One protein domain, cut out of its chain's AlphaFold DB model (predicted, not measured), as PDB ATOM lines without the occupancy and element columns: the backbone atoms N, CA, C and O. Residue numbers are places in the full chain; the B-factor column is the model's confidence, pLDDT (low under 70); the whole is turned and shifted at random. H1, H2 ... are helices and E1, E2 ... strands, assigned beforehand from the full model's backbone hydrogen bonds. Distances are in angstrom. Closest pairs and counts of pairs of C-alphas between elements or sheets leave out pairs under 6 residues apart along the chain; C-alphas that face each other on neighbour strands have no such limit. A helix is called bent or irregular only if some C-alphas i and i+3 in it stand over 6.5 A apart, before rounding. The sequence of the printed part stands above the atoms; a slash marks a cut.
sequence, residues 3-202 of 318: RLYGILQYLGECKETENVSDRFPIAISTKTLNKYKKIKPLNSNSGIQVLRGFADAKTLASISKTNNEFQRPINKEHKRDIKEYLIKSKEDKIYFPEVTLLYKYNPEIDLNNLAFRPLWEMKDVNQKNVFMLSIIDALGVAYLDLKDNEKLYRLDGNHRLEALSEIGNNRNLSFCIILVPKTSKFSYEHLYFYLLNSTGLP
ATOM      1  N   ARG A   3      19.170 -19.736  -9.840       91.56
ATOM      2  CA  ARG A   3      19.363 -21.145  -9.479       91.56
ATOM      3  C   ARG A   3      20.598 -21.312  -8.608       91.56
ATOM      4  O   ARG A   3      21.684 -20.877  -8.985       91.56
ATOM      5  N   LEU A   4      20.438 -21.989  -7.478       92.06
ATOM      6  CA  LEU A   4      21.544 -22.431  -6.635       92.06
ATOM      7  C   LEU A   4      21.716 -23.938  -6.739       92.06
ATOM      8  O   LEU A   4      20.732 -24.667  -6.771       92.06
ATOM      9  N   TYR A   5      22.962 -24.396  -6.724       90.00
ATOM     10  CA  TYR A   5      23.310 -25.812  -6.693       90.00
ATOM     11  C   TYR A   5      23.937 -26.156  -5.353       90.00
ATOM     12  O   TYR A   5      24.684 -25.359  -4.780       90.00
ATOM     13  N   GLY A   6      23.656 -27.352  -4.858       88.56
ATOM     14  CA  GLY A   6      24.237 -27.794  -3.611       88.56
ATOM     15  C   GLY A   6      23.953 -29.244  -3.289       88.56
ATOM     16  O   GLY A   6      23.464 -30.029  -4.101       88.56
ATOM     17  N   ILE A   7      24.285 -29.571  -2.056       85.44
ATOM     18  CA  ILE A   7      24.195 -30.888  -1.474       85.44
ATOM     19  C   ILE A   7      23.138 -30.853  -0.380       85.44
ATOM     20  O   ILE A   7      23.208 -30.046   0.552       85.44
ATOM     21  N   LEU A   8      22.157 -31.734  -0.514       81.75
ATOM     22  CA  LEU A   8      21.120 -31.962   0.469       81.75
ATOM     23  C   LEU A   8      21.678 -32.814   1.601       81.75
ATOM     24  O   LEU A   8      22.195 -33.908   1.375       81.75
ATOM     25  N   GLN A   9      21.563 -32.306   2.821       79.81
ATOM     26  CA  GLN A   9      22.047 -32.972   4.025       79.81
ATOM     27  C   GLN A   9      21.021 -32.844   5.142       79.81
ATOM     28  O   GLN A   9      20.203 -31.926   5.147       79.81
ATOM     29  N   TYR A  10      21.096 -33.746   6.114       79.31
ATOM     30  CA  TYR A  10      20.415 -33.598   7.393       79.31
ATOM     31  C   TYR A  10      21.458 -33.232   8.448       79.31
ATOM     32  O   TYR A  10      22.432 -33.957   8.637       79.31
ATOM     33  N   LEU A  11      21.277 -32.085   9.100       80.62
ATOM     34  CA  LEU A  11      22.093 -31.657  10.232       80.62
ATOM     35  C   LEU A  11      21.406 -32.105  11.520       80.62
ATOM     36  O   LEU A  11      20.451 -31.468  11.974       80.62
ATOM     37  N   GLY A  12      21.882 -33.202  12.097       73.31
ATOM     38  CA  GLY A  12      21.351 -33.769  13.332       73.31
ATOM     39  C   GLY A  12      22.283 -34.802  13.943       73.31
ATOM     40  O   GLY A  12      23.485 -34.807  13.684       73.31
ATOM     41  N   GLU A  13      21.728 -35.664  14.793       74.44
ATOM     42  CA  GLU A  13      22.492 -36.750  15.397       74.44
ATOM     43  C   GLU A  13      22.840 -37.793  14.326       74.44
ATOM     44  O   GLU A  13      21.966 -38.495  13.802       74.44
ATOM     45  N   CYS A  14      24.131 -37.883  14.010       68.44
ATOM     46  CA  CYS A  14      24.664 -38.893  13.108       68.44
ATOM     47  C   CYS A  14      24.865 -40.214  13.852       68.44
ATOM     48  O   CYS A  14      25.470 -40.249  14.924       68.44
ATOM     49  N   LYS A  15      24.428 -41.313  13.238       68.62
ATOM     50  CA  LYS A  15      24.740 -42.676  13.670       68.62
ATOM     51  C   LYS A  15      25.454 -43.417  12.553       68.62
ATOM     52  O   LYS A  15      25.186 -43.193  11.373       68.62
ATOM     53  N   GLU A  16      26.374 -44.291  12.939       65.56
ATOM     54  CA  GLU A  16      26.969 -45.250  12.014       65.56
ATOM     55  C   GLU A  16      25.857 -46.161  11.486       65.56
ATOM     56  O   GLU A  16      25.056 -46.694  12.254       65.56
ATOM     57  N   THR A  17      25.748 -46.280  10.167       59.25
ATOM     58  CA  THR A  17      24.756 -47.138   9.538       59.25
ATOM     59  C   THR A  17      25.144 -48.583   9.795       59.25
ATOM     60  O   THR A  17      26.202 -49.029   9.350       59.25
ATOM     61  N   GLU A  18      24.270 -49.330  10.460       57.28
ATOM     62  CA  GLU A  18      24.470 -50.767  10.665       57.28
ATOM     63  C   GLU A  18      24.379 -51.543   9.339       57.28
ATOM     64  O   GLU A  18      25.023 -52.577   9.180       57.28
ATOM     65  N   ASN A  19      23.653 -50.993   8.354       50.56
ATOM     66  CA  ASN A  19      23.484 -51.553   7.017       50.56
ATOM     67  C   ASN A  19      23.720 -50.482   5.942       50.56
ATOM     68  O   ASN A  19      23.167 -49.383   6.011       50.56
ATOM     69  N   VAL A  20      24.510 -50.817   4.917       50.56
ATOM     70  CA  VAL A  20      24.559 -50.028   3.678       50.56
ATOM     71  C   VAL A  20      23.168 -50.127   3.057       50.56
ATOM     72  O   VAL A  20      22.738 -51.223   2.725       50.56
ATOM     73  N   SER A  21      22.453 -49.005   2.977       44.84
ATOM     74  CA  SER A  21      21.094 -48.904   2.428       44.84
ATOM     75  C   SER A  21      20.884 -49.791   1.190       44.84
ATOM     76  O   SER A  21      21.613 -49.658   0.206       44.84
ATOM     77  N   ASP A  22      19.830 -50.617   1.191       43.16
ATOM     78  CA  ASP A  22      19.394 -51.421   0.032       43.16
ATOM     79  C   ASP A  22      19.052 -50.558  -1.201       43.16
ATOM     80  O   ASP A  22      18.881 -51.066  -2.309       43.16
ATOM     81  N   ARG A  23      18.980 -49.227  -1.036       42.50
ATOM     82  CA  ARG A  23      18.842 -48.261  -2.134       42.50
ATOM     83  C   ARG A  23      20.149 -47.979  -2.875       42.50
ATOM     84  O   ARG A  23      20.165 -47.024  -3.639       42.50
ATOM     85  N   PHE A  24      21.219 -48.750  -2.669       43.53
ATOM     86  CA  PHE A  24      22.384 -48.802  -3.561       43.53
ATOM     87  C   PHE A  24      22.103 -49.787  -4.709       43.53
ATOM     88  O   PHE A  24      22.358 -50.986  -4.565       43.53
ATOM     89  N   PRO A  25      21.595 -49.353  -5.875       41.25
ATOM     90  CA  PRO A  25      21.264 -50.273  -6.943       41.25
ATOM     91  C   PRO A  25      22.556 -50.591  -7.706       41.25
ATOM     92  O   PRO A  25      23.106 -49.750  -8.411       41.25
ATOM     93  N   ILE A  26      23.042 -51.821  -7.525       47.97
ATOM     94  CA  ILE A  26      23.664 -52.669  -8.556       47.97
ATOM     95  C   ILE A  26      24.752 -51.979  -9.412       47.97
ATOM     96  O   ILE A  26      24.528 -51.656 -10.574       47.97
ATOM     97  N   ALA A  27      25.967 -51.826  -8.871       46.19
ATOM     98  CA  ALA A  27      27.206 -51.719  -9.672       46.19
ATOM     99  C   ALA A  27      28.501 -51.973  -8.868       46.19
ATOM    100  O   ALA A  27      29.590 -51.592  -9.294       46.19
ATOM    101  N   ILE A  28      28.428 -52.570  -7.676       49.34
ATOM    102  CA  ILE A  28      29.585 -52.685  -6.780       49.34
ATOM    103  C   ILE A  28      29.892 -54.170  -6.599       49.34
ATOM    104  O   ILE A  28      29.129 -54.897  -5.969       49.34
ATOM    105  N   SER A  29      31.004 -54.644  -7.172       54.31
ATOM    106  CA  SER A  29      31.473 -56.015  -6.936       54.31
ATOM    107  C   SER A  29      31.711 -56.253  -5.437       54.31
ATOM    108  O   SER A  29      32.055 -55.333  -4.689       54.31
ATOM    109  N   THR A  30      31.575 -57.498  -4.976       55.06
ATOM    110  CA  THR A  30      31.794 -57.910  -3.571       55.06
ATOM    111  C   THR A  30      33.142 -57.446  -3.002       55.06
ATOM    112  O   THR A  30      33.248 -57.121  -1.818       55.06
ATOM    113  N   LYS A  31      34.172 -57.327  -3.851       54.31
ATOM    114  CA  LYS A  31      35.506 -56.809  -3.495       54.31
ATOM    115  C   LYS A  31      35.483 -55.320  -3.119       54.31
ATOM    116  O   LYS A  31      36.216 -54.891  -2.230       54.31
ATOM    117  N   THR A  32      34.618 -54.545  -3.762       54.28
ATOM    118  CA  THR A  32      34.461 -53.103  -3.557       54.28
ATOM    119  C   THR A  32      33.574 -52.807  -2.339       54.28
ATOM    120  O   THR A  32      33.873 -51.888  -1.580       54.28
ATOM    121  N   LEU A  33      32.570 -53.645  -2.049       52.03
ATOM    122  CA  LEU A  33      31.760 -53.547  -0.823       52.03
ATOM    123  C   LEU A  33      32.619 -53.682   0.451       52.03
ATOM    124  O   LEU A  33      32.479 -52.892   1.382       52.03
ATOM    125  N   ASN A  34      33.575 -54.618   0.475       56.66
ATOM    126  CA  ASN A  34      34.506 -54.780   1.602       56.66
ATOM    127  C   ASN A  34      35.463 -53.587   1.787       56.66
ATOM    128  O   ASN A  34      35.924 -53.340   2.901       56.66
ATOM    129  N   LYS A  35      35.752 -52.827   0.721       55.41
ATOM    130  CA  LYS A  35      36.507 -51.567   0.803       55.41
ATOM    131  C   LYS A  35      35.667 -50.469   1.467       55.41
ATOM    132  O   LYS A  35      36.181 -49.771   2.336       55.41
ATOM    133  N   TYR A  36      34.387 -50.361   1.106       50.59
ATOM    134  CA  TYR A  36      33.464 -49.370   1.670       50.59
ATOM    135  C   TYR A  36      33.026 -49.684   3.104       50.59
ATOM    136  O   TYR A  36      32.824 -48.756   3.868       50.59
ATOM    137  N   LYS A  37      33.011 -50.954   3.536       53.09
ATOM    138  CA  LYS A  37      32.802 -51.319   4.954       53.09
ATOM    139  C   LYS A  37      33.829 -50.703   5.923       53.09
ATOM    140  O   LYS A  37      33.553 -50.617   7.111       53.09
ATOM    141  N   LYS A  38      35.009 -50.277   5.443       59.06
ATOM    142  CA  LYS A  38      35.992 -49.524   6.253       59.06
ATOM    143  C   LYS A  38      35.621 -48.047   6.421       59.06
ATOM    144  O   LYS A  38      36.080 -47.407   7.361       59.06
ATOM    145  N   ILE A  39      34.825 -47.509   5.500       55.53
ATOM    146  CA  ILE A  39      34.301 -46.146   5.518       55.53
ATOM    147  C   ILE A  39      32.969 -46.241   6.247       55.53
ATOM    148  O   ILE A  39      31.940 -46.421   5.614       55.53
ATOM    149  N   LYS A  40      33.012 -46.239   7.580       58.78
ATOM    150  CA  LYS A  40      31.843 -46.284   8.466       58.78
ATOM    151  C   LYS A  40      30.759 -45.316   7.962       58.78
ATOM    152  O   LYS A  40      30.915 -44.111   8.182       58.78
ATOM    153  N   PRO A  41      29.722 -45.776   7.238       59.72
ATOM    154  CA  PRO A  41      28.799 -44.849   6.611       59.72
ATOM    155  C   PRO A  41      27.983 -44.213   7.732       59.72
ATOM    156  O   PRO A  41      27.603 -44.893   8.679       59.72
ATOM    157  N   LEU A  42      27.764 -42.904   7.679       60.47
ATOM    158  CA  LEU A  42      26.998 -42.185   8.695       60.47
ATOM    159  C   LEU A  42      25.650 -41.787   8.099       60.47
ATOM    160  O   LEU A  42      25.600 -41.294   6.973       60.47
ATOM    161  N   ASN A  43      24.570 -41.966   8.854       60.38
ATOM    162  CA  ASN A  43      23.257 -41.424   8.522       60.38
ATOM    163  C   ASN A  43      22.748 -40.545   9.666       60.38
ATOM    164  O   ASN A  43      23.012 -40.815  10.837       60.38
ATOM    165  N   SER A  44      22.010 -39.495   9.322       63.94
ATOM    166  CA  SER A  44      21.321 -38.662  10.303       63.94
ATOM    167  C   SER A  44      19.977 -39.303  10.632       63.94
ATOM    168  O   SER A  44      19.131 -39.453   9.751       63.94
ATOM    169  N   ASN A  45      19.751 -39.664  11.895       64.12
ATOM    170  CA  ASN A  45      18.475 -40.256  12.330       64.12
ATOM    171  C   ASN A  45      17.473 -39.206  12.837       64.12
ATOM    172  O   ASN A  45      16.332 -39.522  13.166       64.12
ATOM    173  N   SER A  46      17.913 -37.957  12.931       66.31
ATOM    174  CA  SER A  46      17.144 -36.794  13.359       66.31
ATOM    175  C   SER A  46      17.746 -35.538  12.723       66.31
ATOM    176  O   SER A  46      18.739 -35.624  12.000       66.31
ATOM    177  N   GLY A  47      17.167 -34.366  12.983       72.88
ATOM    178  CA  GLY A  47      17.757 -33.085  12.595       72.88
ATOM    179  C   GLY A  47      17.023 -32.360  11.480       72.88
ATOM    180  O   GLY A  47      15.896 -32.699  11.119       72.88
ATOM    181  N   ILE A  48      17.668 -31.317  10.966       81.69
ATOM    182  CA  ILE A  48      17.079 -30.429   9.969       81.69
ATOM    183  C   ILE A  48      17.680 -30.643   8.589       81.69
ATOM    184  O   ILE A  48      18.895 -30.746   8.432       81.69
ATOM    185  N   GLN A  49      16.814 -30.671   7.585       84.69
ATOM    186  CA  GLN A  49      17.230 -30.729   6.198       84.69
ATOM    187  C   GLN A  49      17.783 -29.374   5.742       84.69
ATOM    188  O   GLN A  49      17.170 -28.323   5.953       84.69
ATOM    189  N   VAL A  50      18.946 -29.407   5.100       89.31
ATOM    190  CA  VAL A  50      19.633 -28.226   4.588       89.31
ATOM    191  C   VAL A  50      20.157 -28.457   3.179       89.31
ATOM    192  O   VAL A  50      20.540 -29.571   2.826       89.31
ATOM    193  N   LEU A  51      20.237 -27.383   2.398       90.50
ATOM    194  CA  LEU A  51      20.983 -27.341   1.146       90.50
ATOM    195  C   LEU A  51      22.273 -26.547   1.365       90.50
ATOM    196  O   LEU A  51      22.218 -25.346   1.638       90.50
ATOM    197  N   ARG A  52      23.425 -27.208   1.243       91.75
ATOM    198  CA  ARG A  52      24.745 -26.574   1.366       91.75
ATOM    199  C   ARG A  52      25.442 -26.471   0.023       91.75
ATOM    200  O   ARG A  52      25.410 -27.413  -0.760       91.75
ATOM    201  N   GLY A  53      26.095 -25.354  -0.247       91.75
ATOM    202  CA  GLY A  53      26.775 -25.140  -1.520       91.75
ATOM    203  C   GLY A  53      27.635 -23.890  -1.511       91.75
ATOM    204  O   GLY A  53      27.957 -23.357  -0.449       91.75
ATOM    205  N   PHE A  54      27.999 -23.427  -2.705       92.06
ATOM    206  CA  PHE A  54      28.782 -22.211  -2.893       92.06
ATOM    207  C   PHE A  54      28.093 -21.280  -3.884       92.06
ATOM    208  O   PHE A  54      27.580 -21.727  -4.909       92.06
ATOM    209  N   ALA A  55      28.094 -19.986  -3.583       92.50
ATOM    210  CA  ALA A  55      27.626 -18.940  -4.486       92.50
ATOM    211  C   ALA A  55      28.374 -17.638  -4.202       92.50
ATOM    212  O   ALA A  55      28.892 -17.437  -3.101       92.50
ATOM    213  N   ASP A  56      28.443 -16.749  -5.187       90.50
ATOM    214  CA  ASP A  56      29.109 -15.471  -5.004       90.50
ATOM    215  C   ASP A  56      28.329 -14.545  -4.055       90.50
ATOM    216  O   ASP A  56      27.101 -14.612  -3.929       90.50
ATOM    217  N   ALA A  57      29.057 -13.671  -3.361       88.94
ATOM    218  CA  ALA A  57      28.495 -12.782  -2.353       88.94
ATOM    219  C   ALA A  57      27.389 -11.867  -2.905       88.94
ATOM    220  O   ALA A  57      26.411 -11.615  -2.199       88.94
ATOM    221  N   LYS A  58      27.501 -11.384  -4.152       90.06
ATOM    222  CA  LYS A  58      26.459 -10.555  -4.780       90.06
ATOM    223  C   LYS A  58      25.179 -11.356  -5.005       90.06
ATOM    224  O   LYS A  58      24.113 -10.865  -4.639       90.06
ATOM    225  N   THR A  59      25.283 -12.581  -5.518       91.94
ATOM    226  CA  THR A  59      24.140 -13.491  -5.675       91.94
ATOM    227  C   THR A  59      23.488 -13.799  -4.329       91.94
ATOM    228  O   THR A  59      22.278 -13.641  -4.178       91.94
ATOM    229  N   LEU A  60      24.270 -14.161  -3.305       92.50
ATOM    230  CA  LEU A  60      23.732 -14.411  -1.961       92.50
ATOM    231  C   LEU A  60      23.062 -13.166  -1.370       92.50
ATOM    232  O   LEU A  60      22.033 -13.276  -0.699       92.50
ATOM    233  N   ALA A  61      23.611 -11.977  -1.620       90.44
ATOM    234  CA  ALA A  61      23.022 -10.725  -1.173       90.44
ATOM    235  C   ALA A  61      21.710 -10.397  -1.904       90.44
ATOM    236  O   ALA A  61      20.776  -9.931  -1.252       90.44
ATOM    237  N   SER A  62      21.608 -10.661  -3.211       90.94
ATOM    238  CA  SER A  62      20.417 -10.344  -4.010       90.94
ATOM    239  C   SER A  62      19.227 -11.250  -3.691       90.94
ATOM    240  O   SER A  62      18.092 -10.771  -3.641       90.94
ATOM    241  N   ILE A  63      19.479 -12.536  -3.423       92.38
ATOM    242  CA  ILE A  63      18.435 -13.530  -3.119       92.38
ATOM    243  C   ILE A  63      18.009 -13.556  -1.653       92.38
ATOM    244  O   ILE A  63      17.159 -14.364  -1.280       92.38
ATOM    245  N   SER A  64      18.616 -12.741  -0.789       91.94
ATOM    246  CA  SER A  64      18.340 -12.778   0.646       91.94
ATOM    247  C   SER A  64      17.911 -11.430   1.208       91.94
ATOM    248  O   SER A  64      18.187 -10.366   0.654       91.94
ATOM    249  N   LYS A  65      17.200 -11.478   2.331       90.12
ATOM    250  CA  LYS A  65      16.757 -10.310   3.092       90.12
ATOM    251  C   LYS A  65      16.964 -10.510   4.584       90.12
ATOM    252  O   LYS A  65      17.067 -11.634   5.071       90.12
ATOM    253  N   THR A  66      17.010  -9.400   5.298       83.25
ATOM    254  CA  THR A  66      17.280  -9.338   6.728       83.25
ATOM    255  C   THR A  66      16.004  -9.162   7.543       83.25
ATOM    256  O   THR A  66      15.076  -8.471   7.128       83.25
ATOM    257  N   ASN A  67      15.977  -9.829   8.698       72.69
ATOM    258  CA  ASN A  67      15.020  -9.670   9.795       72.69
ATOM    259  C   ASN A  67      15.152  -8.313  10.527       72.69
ATOM    260  O   ASN A  67      15.859  -8.301  11.534       72.69
ATOM    261  N   ASN A  68      14.583  -7.184  10.082       67.56
ATOM    262  CA  ASN A  68      14.812  -5.894  10.775       67.56
ATOM    263  C   ASN A  68      14.350  -5.873  12.248       67.56
ATOM    264  O   ASN A  68      14.864  -5.072  13.023       67.56
ATOM    265  N   GLU A  69      13.433  -6.751  12.651       63.16
ATOM    266  CA  GLU A  69      12.890  -6.799  14.014       63.16
ATOM    267  C   GLU A  69      13.877  -7.337  15.049       63.16
ATOM    268  O   GLU A  69      13.738  -7.036  16.233       63.16
ATOM    269  N   PHE A  70      14.859  -8.138  14.631       59.41
ATOM    270  CA  PHE A  70      15.775  -8.820  15.552       59.41
ATOM    271  C   PHE A  70      17.231  -8.851  15.087       59.41
ATOM    272  O   PHE A  70      18.101  -9.323  15.825       59.41
ATOM    273  N   GLN A  71      17.567  -8.345  13.903       60.88
ATOM    274  CA  GLN A  71      18.951  -8.325  13.439       60.88
ATOM    275  C   GLN A  71      19.762  -7.195  14.105       60.88
ATOM    276  O   GLN A  71      19.230  -6.156  14.478       60.88
ATOM    277  N   ARG A  72      21.060  -7.425  14.384       59.47
ATOM    278  CA  ARG A  72      21.914  -6.412  15.045       59.47
ATOM    279  C   ARG A  72      22.120  -5.238  14.080       59.47
ATOM    280  O   ARG A  72      22.362  -5.507  12.901       59.47
ATOM    281  N   PRO A  73      22.151  -3.983  14.565       61.75
ATOM    282  CA  PRO A  73      22.817  -2.924  13.829       61.75
ATOM    283  C   PRO A  73      24.218  -3.393  13.445       61.75
ATOM    284  O   PRO A  73      24.879  -4.137  14.181       61.75
ATOM    285  N   ILE A  74      24.669  -2.981  12.271       63.28
ATOM    286  CA  ILE A  74      25.999  -3.316  11.783       63.28
ATOM    287  C   ILE A  74      27.018  -2.781  12.791       63.28
ATOM    288  O   ILE A  74      27.122  -1.570  12.995       63.28
ATOM    289  N   ASN A  75      27.777  -3.677  13.424       69.62
ATOM    290  CA  ASN A  75      28.885  -3.264  14.267       69.62
ATOM    291  C   ASN A  75      30.005  -2.785  13.332       69.62
ATOM    292  O   ASN A  75      30.596  -3.580  12.600       69.62
ATOM    293  N   LYS A  76      30.251  -1.471  13.334       72.50
ATOM    294  CA  LYS A  76      31.241  -0.823  12.464       72.50
ATOM    295  C   LYS A  76      32.662  -1.329  12.721       72.50
ATOM    296  O   LYS A  76      33.421  -1.467  11.768       72.50
ATOM    297  N   GLU A  77      32.995  -1.627  13.974       72.06
ATOM    298  CA  GLU A  77      34.297  -2.168  14.366       72.06
ATOM    299  C   GLU A  77      34.456  -3.598  13.850       72.06
ATOM    300  O   GLU A  77      35.353  -3.862  13.058       72.06
ATOM    301  N   HIS A  78      33.487  -4.473  14.132       70.75
ATOM    302  CA  HIS A  78      33.508  -5.851  13.635       70.75
ATOM    303  C   HIS A  78      33.549  -5.928  12.098       70.75
ATOM    304  O   HIS A  78      34.250  -6.752  11.515       70.75
ATOM    305  N   LYS A  79      32.824  -5.036  11.411       74.38
ATOM    306  CA  LYS A  79      32.869  -4.922   9.948       74.38
ATOM    307  C   LYS A  79      34.252  -4.487   9.460       74.38
ATOM    308  O   LYS A  79      34.724  -5.030   8.464       74.38
ATOM    309  N   ARG A  80      34.909  -3.538  10.140       77.00
ATOM    310  CA  ARG A  80      36.292  -3.137   9.832       77.00
ATOM    311  C   ARG A  80      37.248  -4.313  10.009       77.00
ATOM    312  O   ARG A  80      38.049  -4.548   9.112       77.00
ATOM    313  N   ASP A  81      37.103  -5.085  11.077       78.31
ATOM    314  CA  ASP A  81      37.956  -6.246  11.345       78.31
ATOM    315  C   ASP A  81      37.820  -7.310  10.251       78.31
ATOM    316  O   ASP A  81      38.822  -7.822   9.756       78.31
ATOM    317  N   ILE A  82      36.591  -7.586   9.793       75.88
ATOM    318  CA  ILE A  82      36.344  -8.489   8.657       75.88
ATOM    319  C   ILE A  82      37.025  -7.962   7.389       75.88
ATOM    320  O   ILE A  82      37.644  -8.734   6.656       75.88
ATOM    321  N   LYS A  83      36.931  -6.655   7.114       76.75
ATOM    322  CA  LYS A  83      37.587  -6.063   5.943       76.75
ATOM    323  C   LYS A  83      39.103  -6.170   6.028       76.75
ATOM    324  O   LYS A  83      39.739  -6.585   5.065       76.75
ATOM    325  N   GLU A  84      39.681  -5.816   7.171       79.81
ATOM    326  CA  GLU A  84      41.121  -5.913   7.390       79.81
ATOM    327  C   GLU A  84      41.606  -7.353   7.278       79.81
ATOM    328  O   GLU A  84      42.619  -7.595   6.625       79.81
ATOM    329  N   TYR A  85      40.866  -8.309   7.840       78.81
ATOM    330  CA  TYR A  85      41.146  -9.733   7.694       78.81
ATOM    331  C   TYR A  85      41.174 -10.153   6.221       78.81
ATOM    332  O   TYR A  85      42.120 -10.813   5.792       78.81
ATOM    333  N   LEU A  86      40.183  -9.731   5.430       74.44
ATOM    334  CA  LEU A  86      40.081 -10.060   4.006       74.44
ATOM    335  C   LEU A  86      41.177  -9.424   3.141       74.44
ATOM    336  O   LEU A  86      41.569 -10.022   2.139       74.44
ATOM    337  N   ILE A  87      41.642  -8.225   3.503       76.12
ATOM    338  CA  ILE A  87      42.703  -7.496   2.791       76.12
ATOM    339  C   ILE A  87      44.090  -8.033   3.169       76.12
ATOM    340  O   ILE A  87      44.949  -8.174   2.305       76.12
ATOM    341  N   LYS A  88      44.327  -8.311   4.458       76.00
ATOM    342  CA  LYS A  88      45.648  -8.697   4.987       76.00
ATOM    343  C   LYS A  88      45.946 -10.192   4.847       76.00
ATOM    344  O   LYS A  88      47.114 -10.579   4.863       76.00
ATOM    345  N   SER A  89      44.925 -11.040   4.741       71.94
ATOM    346  CA  SER A  89      45.113 -12.489   4.617       71.94
ATOM    347  C   SER A  89      45.431 -12.892   3.179       71.94
ATOM    348  O   SER A  89      44.780 -12.446   2.237       71.94
ATOM    349  N   LYS A  90      46.405 -13.792   3.014       65.19
ATOM    350  CA  LYS A  90      46.625 -14.504   1.748       65.19
ATOM    351  C   LYS A  90      45.443 -15.436   1.470       65.19
ATOM    352  O   LYS A  90      44.860 -15.962   2.414       65.19
ATOM    353  N   GLU A  91      45.096 -15.638   0.200       67.94
ATOM    354  CA  GLU A  91      43.896 -16.385  -0.212       67.94
ATOM    355  C   GLU A  91      43.814 -17.798   0.388       67.94
ATOM    356  O   GLU A  91      42.741 -18.222   0.808       67.94
ATOM    357  N   ASP A  92      44.951 -18.480   0.531       69.75
ATOM    358  CA  ASP A  92      45.088 -19.819   1.117       69.75
ATOM    359  C   ASP A  92      44.867 -19.872   2.641       69.75
ATOM    360  O   ASP A  92      44.725 -20.951   3.214       69.75
ATOM    361  N   LYS A  93      44.826 -18.715   3.312       65.56
ATOM    362  CA  LYS A  93      44.642 -18.587   4.769       65.56
ATOM    363  C   LYS A  93      43.282 -18.018   5.162       65.56
ATOM    364  O   LYS A  93      43.027 -17.797   6.348       65.56
ATOM    365  N   ILE A  94      42.418 -17.754   4.184       68.81
ATOM    366  CA  ILE A  94      41.098 -17.185   4.429       68.81
ATOM    367  C   ILE A  94      40.127 -18.310   4.768       68.81
ATOM    368  O   ILE A  94      39.663 -19.045   3.902       68.81
ATOM    369  N   TYR A  95      39.785 -18.407   6.048       68.69
ATOM    370  CA  TYR A  95      38.625 -19.153   6.500       68.69
ATOM    371  C   TYR A  95      37.437 -18.198   6.534       68.69
ATOM    372  O   TYR A  95      37.391 -17.268   7.343       68.69
ATOM    373  N   PHE A  96      36.479 -18.412   5.635       71.12
ATOM    374  CA  PHE A  96      35.269 -17.610   5.583       71.12
ATOM    375  C   PHE A  96      34.086 -18.443   6.076       71.12
ATOM    376  O   PHE A  96      33.739 -19.431   5.425       71.12
ATOM    377  N   PRO A  97      33.474 -18.091   7.222       75.00
ATOM    378  CA  PRO A  97      32.355 -18.859   7.743       75.00
ATOM    379  C   PRO A  97      31.173 -18.877   6.762       75.00
ATOM    380  O   PRO A  97      31.018 -17.974   5.931       75.00
ATOM    381  N   GLU A  98      30.310 -19.876   6.911       86.62
ATOM    382  CA  GLU A  98      29.148 -20.150   6.056       86.62
ATOM    383  C   GLU A  98      28.020 -19.120   6.236       86.62
ATOM    384  O   GLU A  98      27.732 -18.694   7.358       86.62
ATOM    385  N   VAL A  99      27.394 -18.678   5.141       90.88
ATOM    386  CA  VAL A  99      26.200 -17.813   5.177       90.88
ATOM    387  C   VAL A  99      24.963 -18.678   5.404       90.88
ATOM    388  O   VAL A  99      24.639 -19.527   4.574       90.88
ATOM    389  N   THR A 100      24.238 -18.431   6.496       92.12
ATOM    390  CA  THR A 100      23.061 -19.230   6.856       92.12
ATOM    391  C   THR A 100      21.775 -18.521   6.455       92.12
ATOM    392  O   THR A 100      21.476 -17.411   6.911       92.12
ATOM    393  N   LEU A 101      20.997 -19.184   5.608       93.50
ATOM    394  CA  LEU A 101      19.735 -18.717   5.053       93.50
ATOM    395  C   LEU A 101      18.592 -19.650   5.473       93.50
ATOM    396  O   LEU A 101      18.811 -20.814   5.790       93.50
ATOM    397  N   LEU A 102      17.362 -19.150   5.436       91.38
ATOM    398  CA  LEU A 102      16.146 -19.908   5.716       91.38
ATOM    399  C   LEU A 102      15.192 -19.825   4.526       91.38
ATOM    400  O   LEU A 102      14.818 -18.731   4.086       91.38
ATOM    401  N   TYR A 103      14.761 -20.991   4.055       90.62
ATOM    402  CA  TYR A 103      13.709 -21.156   3.064       90.62
ATOM    403  C   TYR A 103      12.470 -21.773   3.720       90.62
ATOM    404  O   TYR A 103      12.532 -22.858   4.301       90.62
ATOM    405  N   LYS A 104      11.337 -21.070   3.615       86.62
ATOM    406  CA  LYS A 104      10.047 -21.504   4.163       86.62
ATOM    407  C   LYS A 104       9.126 -21.967   3.034       86.62
ATOM    408  O   LYS A 104       8.678 -21.126   2.253       86.62
ATOM    409  N   TYR A 105       8.794 -23.254   2.972       82.81
ATOM    410  CA  TYR A 105       7.903 -23.814   1.945       82.81
ATOM    411  C   TYR A 105       6.481 -24.033   2.472       82.81
ATOM    412  O   TYR A 105       6.294 -24.307   3.650       82.81
ATOM    413  N   ASN A 106       5.459 -23.905   1.622       81.19
ATOM    414  CA  ASN A 106       4.105 -24.317   2.011       81.19
ATOM    415  C   ASN A 106       4.045 -25.858   1.986       81.19
ATOM    416  O   ASN A 106       4.329 -26.414   0.927       81.19
ATOM    417  N   PRO A 107       3.717 -26.555   3.090       76.69
ATOM    418  CA  PRO A 107       3.604 -28.015   3.085       76.69
ATOM    419  C   PRO A 107       2.525 -28.541   2.125       76.69
ATOM    420  O   PRO A 107       2.633 -29.673   1.673       76.69
ATOM    421  N   GLU A 108       1.526 -27.725   1.782       78.12
ATOM    422  CA  GLU A 108       0.455 -28.074   0.837       78.12
ATOM    423  C   GLU A 108       0.829 -27.800  -0.630       78.12
ATOM    424  O   GLU A 108      -0.004 -27.944  -1.525       78.12
ATOM    425  N   ILE A 109       2.061 -27.354  -0.905       76.44
ATOM    426  CA  ILE A 109       2.491 -27.088  -2.278       76.44
ATOM    427  C   ILE A 109       2.596 -28.400  -3.064       76.44
ATOM    428  O   ILE A 109       3.135 -29.390  -2.574       76.44
ATOM    429  N   ASP A 110       2.118 -28.386  -4.309       67.44
ATOM    430  CA  ASP A 110       2.339 -29.494  -5.239       67.44
ATOM    431  C   ASP A 110       3.846 -29.779  -5.353       67.44
ATOM    432  O   ASP A 110       4.660 -28.862  -5.519       67.44
ATOM    433  N   LEU A 111       4.213 -31.061  -5.297       58.75
ATOM    434  CA  LEU A 111       5.572 -31.549  -5.509       58.75
ATOM    435  C   LEU A 111       6.164 -31.033  -6.825       58.75
ATOM    436  O   LEU A 111       7.364 -30.790  -6.875       58.75
ATOM    437  N   ASN A 112       5.357 -30.798  -7.865       61.59
ATOM    438  CA  ASN A 112       5.770 -30.214  -9.153       61.59
ATOM    439  C   ASN A 112       6.029 -28.699  -9.099       61.59
ATOM    440  O   ASN A 112       6.663 -28.142  -9.993       61.59
ATOM    441  N   ASN A 113       5.630 -28.045  -8.011       65.81
ATOM    442  CA  ASN A 113       5.842 -26.623  -7.755       65.81
ATOM    443  C   ASN A 113       6.898 -26.359  -6.668       65.81
ATOM    444  O   ASN A 113       7.161 -25.201  -6.337       65.81
ATOM    445  N   LEU A 114       7.535 -27.404  -6.122       67.81
ATOM    446  CA  LEU A 114       8.704 -27.244  -5.261       67.81
ATOM    447  C   LEU A 114       9.843 -26.556  -6.024       67.81
ATOM    448  O   LEU A 114      10.254 -27.000  -7.097       67.81
ATOM    449  N   ALA A 115      10.376 -25.500  -5.411       74.81
ATOM    450  CA  ALA A 115      11.595 -24.818  -5.839       74.81
ATOM    451  C   ALA A 115      12.833 -25.727  -5.763       74.81
ATOM    452  O   ALA A 115      13.820 -25.498  -6.455       74.81
ATOM    453  N   PHE A 116      12.788 -26.736  -4.891       76.25
ATOM    454  CA  PHE A 116      13.880 -27.664  -4.645       76.25
ATOM    455  C   PHE A 116      13.710 -28.938  -5.471       76.25
ATOM    456  O   PHE A 116      12.659 -29.580  -5.411       76.25
ATOM    457  N   ARG A 117      14.754 -29.310  -6.212       76.50
ATOM    458  CA  ARG A 117      14.727 -30.413  -7.174       76.50
ATOM    459  C   ARG A 117      16.020 -31.213  -7.124       76.50
ATOM    460  O   ARG A 117      17.100 -30.622  -7.040       76.50
ATOM    461  N   PRO A 118      15.953 -32.544  -7.229       76.06
ATOM    462  CA  PRO A 118      17.157 -33.331  -7.390       76.06
ATOM    463  C   PRO A 118      17.806 -33.065  -8.753       76.06
ATOM    464  O   PRO A 118      17.133 -32.828  -9.758       76.06
ATOM    465  N   LEU A 119      19.137 -33.130  -8.808       76.50
ATOM    466  CA  LEU A 119      19.874 -32.728 -10.007       76.50
ATOM    467  C   LEU A 119      19.607 -33.641 -11.222       76.50
ATOM    468  O   LEU A 119      19.685 -33.182 -12.358       76.50
ATOM    469  N   TRP A 120      19.244 -34.911 -11.002       68.62
ATOM    470  CA  TRP A 120      18.962 -35.874 -12.079       68.62
ATOM    471  C   TRP A 120      17.675 -35.575 -12.867       68.62
ATOM    472  O   TRP A 120      17.470 -36.164 -13.927       68.62
ATOM    473  N   GLU A 121      16.815 -34.674 -12.380       73.25
ATOM    474  CA  GLU A 121      15.633 -34.199 -13.116       73.25
ATOM    475  C   GLU A 121      15.986 -33.185 -14.223       73.25
ATOM    476  O   GLU A 121      15.145 -32.865 -15.064       73.25
ATOM    477  N   MET A 122      17.223 -32.673 -14.267       76.38
ATOM    478  CA  MET A 122      17.662 -31.788 -15.347       76.38
ATOM    479  C   MET A 122      17.865 -32.565 -16.655       76.38
ATOM    480  O   MET A 122      18.651 -33.508 -16.712       76.38
ATOM    481  N   LYS A 123      17.201 -32.115 -17.729       72.06
ATOM    482  CA  LYS A 123      17.218 -32.771 -19.051       72.06
ATOM    483  C   LYS A 123      18.620 -32.927 -19.652       72.06
ATOM    484  O   LYS A 123      18.888 -33.939 -20.288       72.06
ATOM    485  N   ASP A 124      19.506 -31.963 -19.406       73.12
ATOM    486  CA  ASP A 124      20.854 -31.918 -19.996       73.12
ATOM    487  C   ASP A 124      21.933 -32.542 -19.100       73.12
ATOM    488  O   ASP A 124      23.130 -32.440 -19.376       73.12
ATOM    489  N   VAL A 125      21.534 -33.176 -17.996       68.44
ATOM    490  CA  VAL A 125      22.469 -33.782 -17.054       68.44
ATOM    491  C   VAL A 125      22.501 -35.292 -17.258       68.44
ATOM    492  O   VAL A 125      21.477 -35.971 -17.254       68.44
ATOM    493  N   ASN A 126      23.708 -35.845 -17.406       70.19
ATOM    494  CA  ASN A 126      23.888 -37.288 -17.504       70.19
ATOM    495  C   ASN A 126      23.472 -37.953 -16.183       70.19
ATOM    496  O   ASN A 126      24.207 -37.919 -15.190       70.19
ATOM    497  N   GLN A 127      22.300 -38.588 -16.195       65.75
ATOM    498  CA  GLN A 127      21.691 -39.233 -15.033       65.75
ATOM    499  C   GLN A 127      22.613 -40.273 -14.388       65.75
ATOM    500  O   GLN A 127      22.642 -40.373 -13.163       65.75
ATOM    501  N   LYS A 128      23.434 -40.988 -15.175       63.81
ATOM    502  CA  LYS A 128      24.410 -41.947 -14.632       63.81
ATOM    503  C   LYS A 128      25.494 -41.251 -13.811       63.81
ATOM    504  O   LYS A 128      25.866 -41.765 -12.766       63.81
ATOM    505  N   ASN A 129      25.961 -40.074 -14.225       61.09
ATOM    506  CA  ASN A 129      26.992 -39.335 -13.491       61.09
ATOM    507  C   ASN A 129      26.452 -38.749 -12.180       61.09
ATOM    508  O   ASN A 129      27.123 -38.841 -11.159       61.09
ATOM    509  N   VAL A 130      25.230 -38.206 -12.175       58.72
ATOM    510  CA  VAL A 130      24.591 -37.699 -10.941       58.72
ATOM    511  C   VAL A 130      24.268 -38.827  -9.979       58.72
ATOM    512  O   VAL A 130      24.475 -38.685  -8.778       58.72
ATOM    513  N   PHE A 131      23.790 -39.955 -10.499       57.72
ATOM    514  CA  PHE A 131      23.532 -41.146  -9.708       57.72
ATOM    515  C   PHE A 131      24.825 -41.683  -9.091       57.72
ATOM    516  O   PHE A 131      24.867 -41.904  -7.888       57.72
ATOM    517  N   MET A 132      25.909 -41.784  -9.867       55.44
ATOM    518  CA  MET A 132      27.221 -42.174  -9.344       55.44
ATOM    519  C   MET A 132      27.761 -41.177  -8.311       55.44
ATOM    520  O   MET A 132      28.264 -41.624  -7.293       55.44
ATOM    521  N   LEU A 133      27.621 -39.860  -8.502       54.84
ATOM    522  CA  LEU A 133      28.022 -38.859  -7.495       54.84
ATOM    523  C   LEU A 133      27.186 -38.967  -6.210       54.84
ATOM    524  O   LEU A 133      27.731 -38.980  -5.111       54.84
ATOM    525  N   SER A 134      25.871 -39.138  -6.350       53.91
ATOM    526  CA  SER A 134      24.955 -39.318  -5.214       53.91
ATOM    527  C   SER A 134      25.231 -40.614  -4.439       53.91
ATOM    528  O   SER A 134      24.985 -40.679  -3.239       53.91
ATOM    529  N   ILE A 135      25.755 -41.639  -5.121       49.62
ATOM    530  CA  ILE A 135      26.106 -42.959  -4.576       49.62
ATOM    531  C   ILE A 135      27.507 -42.986  -3.963       49.62
ATOM    532  O   ILE A 135      27.680 -43.562  -2.892       49.62
ATOM    533  N   ILE A 136      28.508 -42.408  -4.634       44.91
ATOM    534  CA  ILE A 136      29.907 -42.424  -4.181       44.91
ATOM    535  C   ILE A 136      30.064 -41.567  -2.922       44.91
ATOM    536  O   ILE A 136      30.771 -41.987  -2.008       44.91
ATOM    537  N   ASP A 137      29.364 -40.430  -2.844       43.28
ATOM    538  CA  ASP A 137      29.500 -39.504  -1.717       43.28
ATOM    539  C   ASP A 137      28.371 -39.628  -0.673       43.28
ATOM    540  O   ASP A 137      28.470 -39.042   0.399       43.28
ATOM    541  N   ALA A 138      27.296 -40.385  -0.943       52.06
ATOM    542  CA  ALA A 138      26.047 -40.361  -0.155       52.06
ATOM    543  C   ALA A 138      25.418 -38.950  -0.043       52.06
ATOM    544  O   ALA A 138      24.632 -38.660   0.861       52.06
ATOM    545  N   LEU A 139      25.770 -38.060  -0.972       58.72
ATOM    546  CA  LEU A 139      25.398 -36.652  -0.982       58.72
ATOM    547  C   LEU A 139      24.305 -36.431  -2.031       58.72
ATOM    548  O   LEU A 139      24.555 -36.513  -3.230       58.72
ATOM    549  N   GLY A 140      23.076 -36.154  -1.587       67.81
ATOM    550  CA  GLY A 140      21.961 -35.870  -2.490       67.81
ATOM    551  C   GLY A 140      22.187 -34.549  -3.221       67.81
ATOM    552  O   GLY A 140      21.937 -33.489  -2.655       67.81
ATOM    553  N   VAL A 141      22.674 -34.587  -4.462       77.62
ATOM    554  CA  VAL A 141      22.921 -33.362  -5.235       77.62
ATOM    555  C   VAL A 141      21.600 -32.790  -5.743       77.62
ATOM    556  O   VAL A 141      20.790 -33.494  -6.355       77.62
ATOM    557  N   ALA A 142      21.388 -31.500  -5.507       84.00
ATOM    558  CA  ALA A 142      20.138 -30.825  -5.807       84.00
ATOM    559  C   ALA A 142      20.346 -29.371  -6.230       84.00
ATOM    560  O   ALA A 142      21.421 -28.789  -6.058       84.00
ATOM    561  N   TYR A 143      19.287 -28.782  -6.775       87.25
ATOM    562  CA  TYR A 143      19.215 -27.359  -7.058       87.25
ATOM    563  C   TYR A 143      17.969 -26.724  -6.436       87.25
ATOM    564  O   TYR A 143      16.969 -27.393  -6.172       87.25
ATOM    565  N   LEU A 144      18.059 -25.420  -6.187       88.69
ATOM    566  CA  LEU A 144      16.977 -24.569  -5.709       88.69
ATOM    567  C   LEU A 144      16.759 -23.434  -6.710       88.69
ATOM    568  O   LEU A 144      17.667 -22.628  -6.923       88.69
ATOM    569  N   ASP A 145      15.560 -23.361  -7.281       89.81
ATOM    570  CA  ASP A 145      15.126 -22.267  -8.146       89.81
ATOM    571  C   ASP A 145      14.344 -21.223  -7.358       89.81
ATOM    572  O   ASP A 145      13.253 -21.487  -6.861       89.81
ATOM    573  N   LEU A 146      14.888 -20.013  -7.283       88.19
ATOM    574  CA  LEU A 146      14.223 -18.865  -6.685       88.19
ATOM    575  C   LEU A 146      13.651 -17.969  -7.779       88.19
ATOM    576  O   LEU A 146      14.346 -17.568  -8.726       88.19
ATOM    577  N   LYS A 147      12.370 -17.626  -7.637       85.31
ATOM    578  CA  LYS A 147      11.739 -16.599  -8.473       85.31
ATOM    579  C   LYS A 147      12.315 -15.227  -8.125       85.31
ATOM    580  O   LYS A 147      12.778 -15.004  -7.012       85.31
ATOM    581  N   ASP A 148      12.259 -14.280  -9.060       77.69
ATOM    582  CA  ASP A 148      12.913 -12.968  -8.895       77.69
ATOM    583  C   ASP A 148      12.357 -12.135  -7.725       77.69
ATOM    584  O   ASP A 148      13.040 -11.265  -7.188       77.69
ATOM    585  N   ASN A 149      11.126 -12.419  -7.294       80.94
ATOM    586  CA  ASN A 149      10.478 -11.794  -6.144       80.94
ATOM    587  C   ASN A 149      10.622 -12.593  -4.833       80.94
ATOM    588  O   ASN A 149      10.230 -12.101  -3.773       80.94
ATOM    589  N   GLU A 150      11.166 -13.808  -4.877       85.06
ATOM    590  CA  GLU A 150      11.363 -14.645  -3.698       85.06
ATOM    591  C   GLU A 150      12.711 -14.334  -3.050       85.06
ATOM    592  O   GLU A 150      13.759 -14.341  -3.691       85.06
ATOM    593  N   LYS A 151      12.684 -14.065  -1.741       90.00
ATOM    594  CA  LYS A 151      13.895 -13.828  -0.954       90.00
ATOM    595  C   LYS A 151      13.966 -14.768   0.232       90.00
ATOM    596  O   LYS A 151      13.006 -14.890   0.997       90.00
ATOM    597  N   LEU A 152      15.138 -15.360   0.411       92.12
ATOM    598  CA  LEU A 152      15.499 -16.152   1.576       92.12
ATOM    599  C   LEU A 152      15.742 -15.249   2.784       92.12
ATOM    600  O   LEU A 152      16.261 -14.137   2.651       92.12
ATOM    601  N   TYR A 153      15.406 -15.722   3.979       90.38
ATOM    602  CA  TYR A 153      15.720 -14.979   5.196       90.38
ATOM    603  C   TYR A 153      17.148 -15.261   5.626       90.38
ATOM    604  O   TYR A 153      17.552 -16.411   5.750       90.38
ATOM    605  N   ARG A 154      17.920 -14.206   5.856       90.12
ATOM    606  CA  ARG A 154      19.310 -14.307   6.276       90.12
ATOM    607  C   ARG A 154      19.384 -14.383   7.797       90.12
ATOM    608  O   ARG A 154      19.125 -13.393   8.485       90.12
ATOM    609  N   LEU A 155      19.732 -15.562   8.304       85.25
ATOM    610  CA  LEU A 155      19.863 -15.832   9.735       85.25
ATOM    611  C   LEU A 155      21.249 -15.433  10.253       85.25
ATOM    612  O   LEU A 155      21.368 -14.890  11.349       85.25
ATOM    613  N   ASP A 156      22.282 -15.647   9.438       84.62
ATOM    614  CA  ASP A 156      23.660 -15.253   9.724       84.62
ATOM    615  C   ASP A 156      24.396 -14.882   8.420       84.62
ATOM    616  O   ASP A 156      24.019 -15.309   7.330       84.62
ATOM    617  N   GLY A 157      25.432 -14.046   8.517       84.88
ATOM    618  CA  GLY A 157      26.247 -13.605   7.379       84.88
ATOM    619  C   GLY A 157      26.070 -12.146   6.964       84.88
ATOM    620  O   GLY A 157      26.622 -11.741   5.945       84.88
ATOM    621  N   ASN A 158      25.343 -11.332   7.738       85.12
ATOM    622  CA  ASN A 158      25.062  -9.929   7.385       85.12
ATOM    623  C   ASN A 158      26.329  -9.087   7.232       85.12
ATOM    624  O   ASN A 158      26.595  -8.574   6.148       85.12
ATOM    625  N   HIS A 159      27.140  -9.007   8.293       79.94
ATOM    626  CA  HIS A 159      28.370  -8.208   8.293       79.94
ATOM    627  C   HIS A 159      29.338  -8.657   7.198       79.94
ATOM    628  O   HIS A 159      30.047  -7.834   6.629       79.94
ATOM    629  N   ARG A 160      29.330  -9.955   6.869       81.69
ATOM    630  CA  ARG A 160      30.168 -10.554   5.826       81.69
ATOM    631  C   ARG A 160      29.755 -10.108   4.426       81.69
ATOM    632  O   ARG A 160      30.597  -9.613   3.681       81.69
ATOM    633  N   LEU A 161      28.475 -10.246   4.081       85.88
ATOM    634  CA  LEU A 161      27.975  -9.845   2.763       85.88
ATOM    635  C   LEU A 161      28.114  -8.335   2.538       85.88
ATOM    636  O   LEU A 161      28.461  -7.906   1.441       85.88
ATOM    637  N   GLU A 162      27.931  -7.534   3.586       82.06
ATOM    638  CA  GLU A 162      28.157  -6.091   3.509       82.06
ATOM    639  C   GLU A 162      29.630  -5.679   3.443       82.06
ATOM    640  O   GLU A 162      29.969  -4.686   2.805       82.06
ATOM    641  N   ALA A 163      30.529  -6.384   4.132       80.00
ATOM    642  CA  ALA A 163      31.955  -6.098   4.024       80.00
ATOM    643  C   ALA A 163      32.441  -6.343   2.587       80.00
ATOM    644  O   ALA A 163      33.184  -5.527   2.041       80.00
ATOM    645  N   LEU A 164      31.980  -7.430   1.961       80.44
ATOM    646  CA  LEU A 164      32.348  -7.800   0.593       80.44
ATOM    647  C   LEU A 164      31.752  -6.866  -0.463       80.44
ATOM    648  O   LEU A 164      32.440  -6.555  -1.438       80.44
ATOM    649  N   SER A 165      30.522  -6.375  -0.269       77.38
ATOM    650  CA  SER A 165      29.933  -5.400  -1.193       77.38
ATOM    651  C   SER A 165      30.736  -4.095  -1.243       77.38
ATOM    652  O   SER A 165      30.896  -3.528  -2.320       77.38
ATOM    653  N   GLU A 166      31.303  -3.655  -0.115       76.44
ATOM    654  CA  GLU A 166      32.094  -2.419  -0.022       76.44
ATOM    655  C   GLU A 166      33.546  -2.566  -0.499       76.44
ATOM    656  O   GLU A 166      34.127  -1.593  -0.968       76.44
ATOM    657  N   ILE A 167      34.145  -3.758  -0.401       73.38
ATOM    658  CA  ILE A 167      35.500  -4.015  -0.934       73.38
ATOM    659  C   ILE A 167      35.469  -4.168  -2.471       73.38
ATOM    660  O   ILE A 167      36.510  -4.155  -3.123       73.38
ATOM    661  N   GLY A 168      34.285  -4.328  -3.075       67.94
ATOM    662  CA  GLY A 168      34.129  -4.543  -4.518       67.94
ATOM    663  C   GLY A 168      34.589  -5.926  -4.995       67.94
ATOM    664  O   GLY A 168      34.562  -6.206  -6.192       67.94
ATOM    665  N   ASN A 169      34.976  -6.812  -4.073       70.69
ATOM    666  CA  ASN A 169      35.490  -8.142  -4.377       70.69
ATOM    667  C   ASN A 169      34.365  -9.181  -4.245       70.69
ATOM    668  O   ASN A 169      33.969  -9.551  -3.138       70.69
ATOM    669  N   ASN A 170      33.830  -9.632  -5.385       80.88
ATOM    670  CA  ASN A 170      32.780 -10.645  -5.414       80.88
ATOM    671  C   ASN A 170      33.388 -12.046  -5.276       80.88
ATOM    672  O   ASN A 170      33.887 -12.603  -6.251       80.88
ATOM    673  N   ARG A 171      33.361 -12.598  -4.063       81.88
ATOM    674  CA  ARG A 171      33.938 -13.913  -3.749       81.88
ATOM    675  C   ARG A 171      32.862 -14.981  -3.616       81.88
ATOM    676  O   ARG A 171      31.770 -14.682  -3.137       81.88
ATOM    677  N   ASN A 172      33.208 -16.220  -3.964       86.06
ATOM    678  CA  ASN A 172      32.387 -17.390  -3.660       86.06
ATOM    679  C   ASN A 172      32.417 -17.674  -2.160       86.06
ATOM    680  O   ASN A 172      33.487 -17.795  -1.565       86.06
ATOM    681  N   LEU A 173      31.236 -17.783  -1.563       88.19
ATOM    682  CA  LEU A 173      31.032 -18.085  -0.154       88.19
ATOM    683  C   LEU A 173      30.302 -19.414  -0.022       88.19
ATOM    684  O   LEU A 173      29.429 -19.723  -0.836       88.19
ATOM    685  N   SER A 174      30.621 -20.170   1.028       91.81
ATOM    686  CA  SER A 174      29.773 -21.285   1.428       91.81
ATOM    687  C   SER A 174      28.437 -20.757   1.949       91.81
ATOM    688  O   SER A 174      28.375 -19.744   2.655       91.81
ATOM    689  N   PHE A 175      27.357 -21.450   1.604       93.81
ATOM    690  CA  PHE A 175      26.029 -21.190   2.137       93.81
ATOM    691  C   PHE A 175      25.419 -22.462   2.726       93.81
ATOM    692  O   PHE A 175      25.692 -23.568   2.264       93.81
ATOM    693  N   CYS A 176      24.520 -22.275   3.689       93.81
ATOM    694  CA  CYS A 176      23.609 -23.292   4.198       93.81
ATOM    695  C   CYS A 176      22.192 -22.727   4.185       93.81
ATOM    696  O   CYS A 176      21.909 -21.722   4.834       93.81
ATOM    697  N   ILE A 177      21.301 -23.362   3.430       93.50
ATOM    698  CA  ILE A 177      19.886 -23.010   3.374       93.50
ATOM    699  C   ILE A 177      19.122 -24.031   4.203       93.50
ATOM    700  O   ILE A 177      19.018 -25.194   3.825       93.50
ATOM    701  N   ILE A 178      18.574 -23.574   5.319       91.38
ATOM    702  CA  ILE A 178      17.700 -24.343   6.193       91.38
ATOM    703  C   ILE A 178      16.317 -24.445   5.542       91.38
ATOM    704  O   ILE A 178      15.720 -23.422   5.198       91.38
ATOM    705  N   LEU A 179      15.806 -25.667   5.374       87.88
ATOM    706  CA  LEU A 179      14.505 -25.933   4.756       87.88
ATOM    707  C   LEU A 179      13.465 -26.220   5.843       87.88
ATOM    708  O   LEU A 179      13.607 -27.185   6.592       87.88
ATOM    709  N   VAL A 180      12.413 -25.399   5.931       85.31
ATOM    710  CA  VAL A 180      11.333 -25.589   6.916       85.31
ATOM    711  C   VAL A 180       9.943 -25.397   6.311       85.31
ATOM    712  O   VAL A 180       9.764 -24.536   5.441       85.31
ATOM    713  N   PRO A 181       8.929 -26.138   6.785       82.19
ATOM    714  CA  PRO A 181       7.549 -25.877   6.406       82.19
ATOM    715  C   PRO A 181       7.064 -24.561   7.031       82.19
ATOM    716  O   PRO A 181       7.409 -24.213   8.158       82.19
ATOM    717  N   LYS A 182       6.228 -23.812   6.313       82.31
ATOM    718  CA  LYS A 182       5.473 -22.689   6.873       82.31
ATOM    719  C   LYS A 182       4.491 -23.235   7.905       82.31
ATOM    720  O   LYS A 182       3.796 -24.212   7.649       82.31
ATOM    721  N   THR A 183       4.423 -22.572   9.050       78.06
ATOM    722  CA  THR A 183       3.489 -22.885  10.131       78.06
ATOM    723  C   THR A 183       2.965 -21.582  10.721       78.06
ATOM    724  O   THR A 183       3.711 -20.608  10.809       78.06
ATOM    725  N   SER A 184       1.689 -21.558  11.104       69.88
ATOM    726  CA  SER A 184       1.083 -20.458  11.864       69.88
ATOM    727  C   SER A 184       1.356 -20.564  13.366       69.88
ATOM    728  O   SER A 184       1.043 -19.638  14.106       69.88
ATOM    729  N   LYS A 185       1.921 -21.691  13.824       65.25
ATOM    730  CA  LYS A 185       2.188 -21.938  15.246       65.25
ATOM    731  C   LYS A 185       3.391 -21.170  15.759       65.25
ATOM    732  O   LYS A 185       3.358 -20.697  16.887       65.25
ATOM    733  N   PHE A 186       4.465 -21.098  14.965       66.12
ATOM    734  CA  PHE A 186       5.635 -20.336  15.367       66.12
ATOM    735  C   PHE A 186       6.574 -19.866  14.247       66.12
ATOM    736  O   PHE A 186       6.587 -20.400  13.137       66.12
ATOM    737  N   SER A 187       7.419 -18.880  14.562       75.06
ATOM    738  CA  SER A 187       8.385 -18.296  13.632       75.06
ATOM    739  C   SER A 187       9.753 -19.000  13.668       75.06
ATOM    740  O   SER A 187      10.597 -18.738  14.527       75.06
ATOM    741  N   TYR A 188      10.017 -19.860  12.675       77.75
ATOM    742  CA  TYR A 188      11.327 -20.511  12.488       77.75
ATOM    743  C   TYR A 188      12.495 -19.525  12.323       77.75
ATOM    744  O   TYR A 188      13.630 -19.860  12.657       77.75
ATOM    745  N   GLU A 189      12.236 -18.316  11.817       78.00
ATOM    746  CA  GLU A 189      13.262 -17.273  11.699       78.00
ATOM    747  C   GLU A 189      13.817 -16.891  13.067       78.00
ATOM    748  O   GLU A 189      15.027 -16.943  13.278       78.00
ATOM    749  N   HIS A 190      12.924 -16.569  14.004       74.44
ATOM    750  CA  HIS A 190      13.277 -16.214  15.374       74.44
ATOM    751  C   HIS A 190      13.967 -17.378  16.090       74.44
ATOM    752  O   HIS A 190      14.996 -17.178  16.737       74.44
ATOM    753  N   LEU A 191      13.445 -18.598  15.918       76.12
ATOM    754  CA  LEU A 191      14.013 -19.812  16.501       76.12
ATOM    755  C   LEU A 191      15.464 -20.030  16.065       76.12
ATOM    756  O   LEU A 191      16.361 -20.098  16.903       76.12
ATOM    757  N   TYR A 192      15.717 -20.136  14.759       79.25
ATOM    758  CA  TYR A 192      17.067 -20.431  14.280       79.25
ATOM    759  C   TYR A 192      18.012 -19.252  14.463       79.25
ATOM    760  O   TYR A 192      19.187 -19.471  14.742       79.25
ATOM    761  N   PHE A 193      17.516 -18.014  14.392       75.50
ATOM    762  CA  PHE A 193      18.319 -16.857  14.767       75.50
ATOM    763  C   PHE A 193      18.779 -16.952  16.229       75.50
ATOM    764  O   PHE A 193      19.961 -16.742  16.507       75.50
ATOM    765  N   TYR A 194      17.891 -17.329  17.155       71.94
ATOM    766  CA  TYR A 194      18.261 -17.572  18.548       71.94
ATOM    767  C   TYR A 194      19.246 -18.741  18.687       71.94
ATOM    768  O   TYR A 194      20.292 -18.591  19.308       71.94
ATOM    769  N   LEU A 195      18.973 -19.896  18.084       73.44
ATOM    770  CA  LEU A 195      19.830 -21.078  18.235       73.44
ATOM    771  C   LEU A 195      21.241 -20.879  17.661       73.44
ATOM    772  O   LEU A 195      22.218 -21.295  18.279       73.44
ATOM    773  N   LEU A 196      21.367 -20.216  16.508       73.19
ATOM    774  CA  LEU A 196      22.668 -19.953  15.880       73.19
ATOM    775  C   LEU A 196      23.514 -18.969  16.691       73.19
ATOM    776  O   LEU A 196      24.736 -19.078  16.722       73.19
ATOM    777  N   ASN A 197      22.874 -18.007  17.355       64.81
ATOM    778  CA  ASN A 197      23.584 -16.979  18.104       64.81
ATOM    779  C   ASN A 197      23.729 -17.315  19.599       64.81
ATOM    780  O   ASN A 197      24.510 -16.660  20.282       64.81
ATOM    781  N   SER A 198      22.994 -18.295  20.140       61.41
ATOM    782  CA  SER A 198      23.036 -18.635  21.572       61.41
ATOM    783  C   SER A 198      24.349 -19.304  21.995       61.41
ATOM    784  O   SER A 198      24.721 -19.211  23.166       61.41
ATOM    785  N   THR A 199      25.044 -19.950  21.051       54.38
ATOM    786  CA  THR A 199      26.321 -20.659  21.254       54.38
ATOM    787  C   THR A 199      27.542 -19.870  20.768       54.38
ATOM    788  O   THR A 199      28.626 -20.025  21.329       54.38
ATOM    789  N   GLY A 200      27.380 -18.997  19.766       49.16
ATOM    790  CA  GLY A 200      28.344 -17.941  19.437       49.16
ATOM    791  C   GLY A 200      28.316 -16.826  20.486       49.16
ATOM    792  O   GLY A 200      27.412 -16.810  21.317       49.16
ATOM    793  N   LEU A 201      29.304 -15.914  20.476       47.09
ATOM    794  CA  LEU A 201      29.394 -14.751  21.386       47.09
ATOM    795  C   LEU A 201      27.993 -14.269  21.802       47.09
ATOM    796  O   LEU A 201      27.205 -13.921  20.911       47.09
ATOM    797  N   PRO A 202      27.680 -14.332  23.113       47.16
ATOM    798  CA  PRO A 202      26.325 -14.509  23.616       47.16
ATOM    799  C   PRO A 202      25.384 -13.528  22.939       47.16
ATOM    800  O   PRO A 202      25.698 -12.340  22.870       47.16
TER     801      PRO A 202
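Overview. This is residues 3 to 202 of the 318 residues of an uncharacterized protein of Helicobacter valdiviensis (UniProt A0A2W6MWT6). A strongly curled sheet of eight strands makes the core, like part of a barrel and bent back on itself, with leaf E5 E9 E6 E10 E4 facing leaf E8 E7 and E1 as the hinge between them. H6 covers E9 and E6, while H2, H5 and H3 form a chain of contacts leading away from the sheet; at the opposite end of the longest axis from H3, the small pair E2 and E3 and, beyond it, H1 form an arm. The printed part has 200 residues, with six named helices and ten named strands in the order E1 E2 H1 E3 E4 H2 E5 H3 E6 E7 H4 E8 E9 H5 E10 H6. The class is mixed, helices and strands; the large sheet, in the order E5 E9 E6 E10 E4 E1 E8 E7, is mixed, and the sheet of E2 and E3 is antiparallel. The whole is only just compact, close to loose, with a radius of gyration of the C-alphas of 19.4 A and spans of 59 by 45 by 37 A.

Along the chain. E1, residues 3 to 11, begins with C-alpha 3 at (19.363, -21.145, -9.479), measures 22.5 A and bends by 55 degrees at residue 7. It runs on into E2, residues 14 to 16, across a break of 2 residues, at 68 degrees. H1 holds residues 30 to 36, with C-alpha 30 at (31.794, -57.910, -3.571), and E3 residues 42 to 44. E4, residues 48 to 56, measures 24.3 A; H2, residues 57 to 62, follows it directly, and E5 holds residues 64 to 66. H3, residues 76 to 88, measures 18.0 A, and E6, residues 99 to 105, 19.5 A. E7 is residues 116 to 118, H4 residues 127 to 136, E8 residues 140 to 146, at 19.1 A, E9 residues 152 to 156 and H5 residues 158 to 167. E10, residues 172 to 181, is the longest strand by residues, at 28.1 A. H6, residues 188 to 199, measures 17.4 A, ends with C-alpha 199 at (26.321, -20.659, 21.254) and is only just irregular: C-alphas 196 and 199 are 6.54 A apart.

Arrangement. E1 is antiparallel to E8, with N 6 and O 142 2.9 A apart, and to E4, with N 9 and O 50 2.9 A apart. E4 is antiparallel to E10, with N 177 and O 51 at 2.8 A. E10 is parallel to E6, with N 101 and O 176 at 2.8 A, and E6 is antiparallel to E9, with N 102 and O 153 at 2.8 A. The edge strand E5 is parallel to E9, with N 65 and O 152 at 2.8 A; the edge strand E7 is antiparallel to E8, with N 117 and O 143 at 2.9 A. H6 is on the sheet, over E9 and E6, at a height of 9.6 A, and runs along the strands, at 20 degrees to E6 on the local plane; the C-alphas of Leu 155 and Phe 193 are the closest of E9 and H6, at 5.4 A. H2 is on the sheet at a height of 7.6 A, beside the strands and over none of them, but only just: 2 of its 6 C-alphas fall on E10. H2 and H5 touch, closest at C-alphas 57 and 161, 5.9 A, opposite ways at a steep tilt of 67 degrees, only just short of about perpendicular. H3, with residues 78 to 83 alone, touches H5, closest at C-alphas 79 and 159, 5.8 A. H5 only grazes the sheet with residues 158 to 161, and H4 with residues 130 to 134. E2 and E3 are antiparallel, with N 15 and O 43 at 2.8 A; H1 is not on the large sheet and touches no helix. Every O i to N i+4 pair is within hydrogen-bond range in H2, H3, H4 and H5, against 2 of 3 in H1 and 7 of 8 in H6.

Size, cuts and confidence. The two C-alphas farthest apart are those of Thr 30 and Lys 76, 59.3 A. The printed part has no cut, and the link from E2 to H1, 13 residues, is long. The mean pLDDT of the printed part is 73.1, and 78 residues are under 70, among them residues 14 to 46 and 127 to 140.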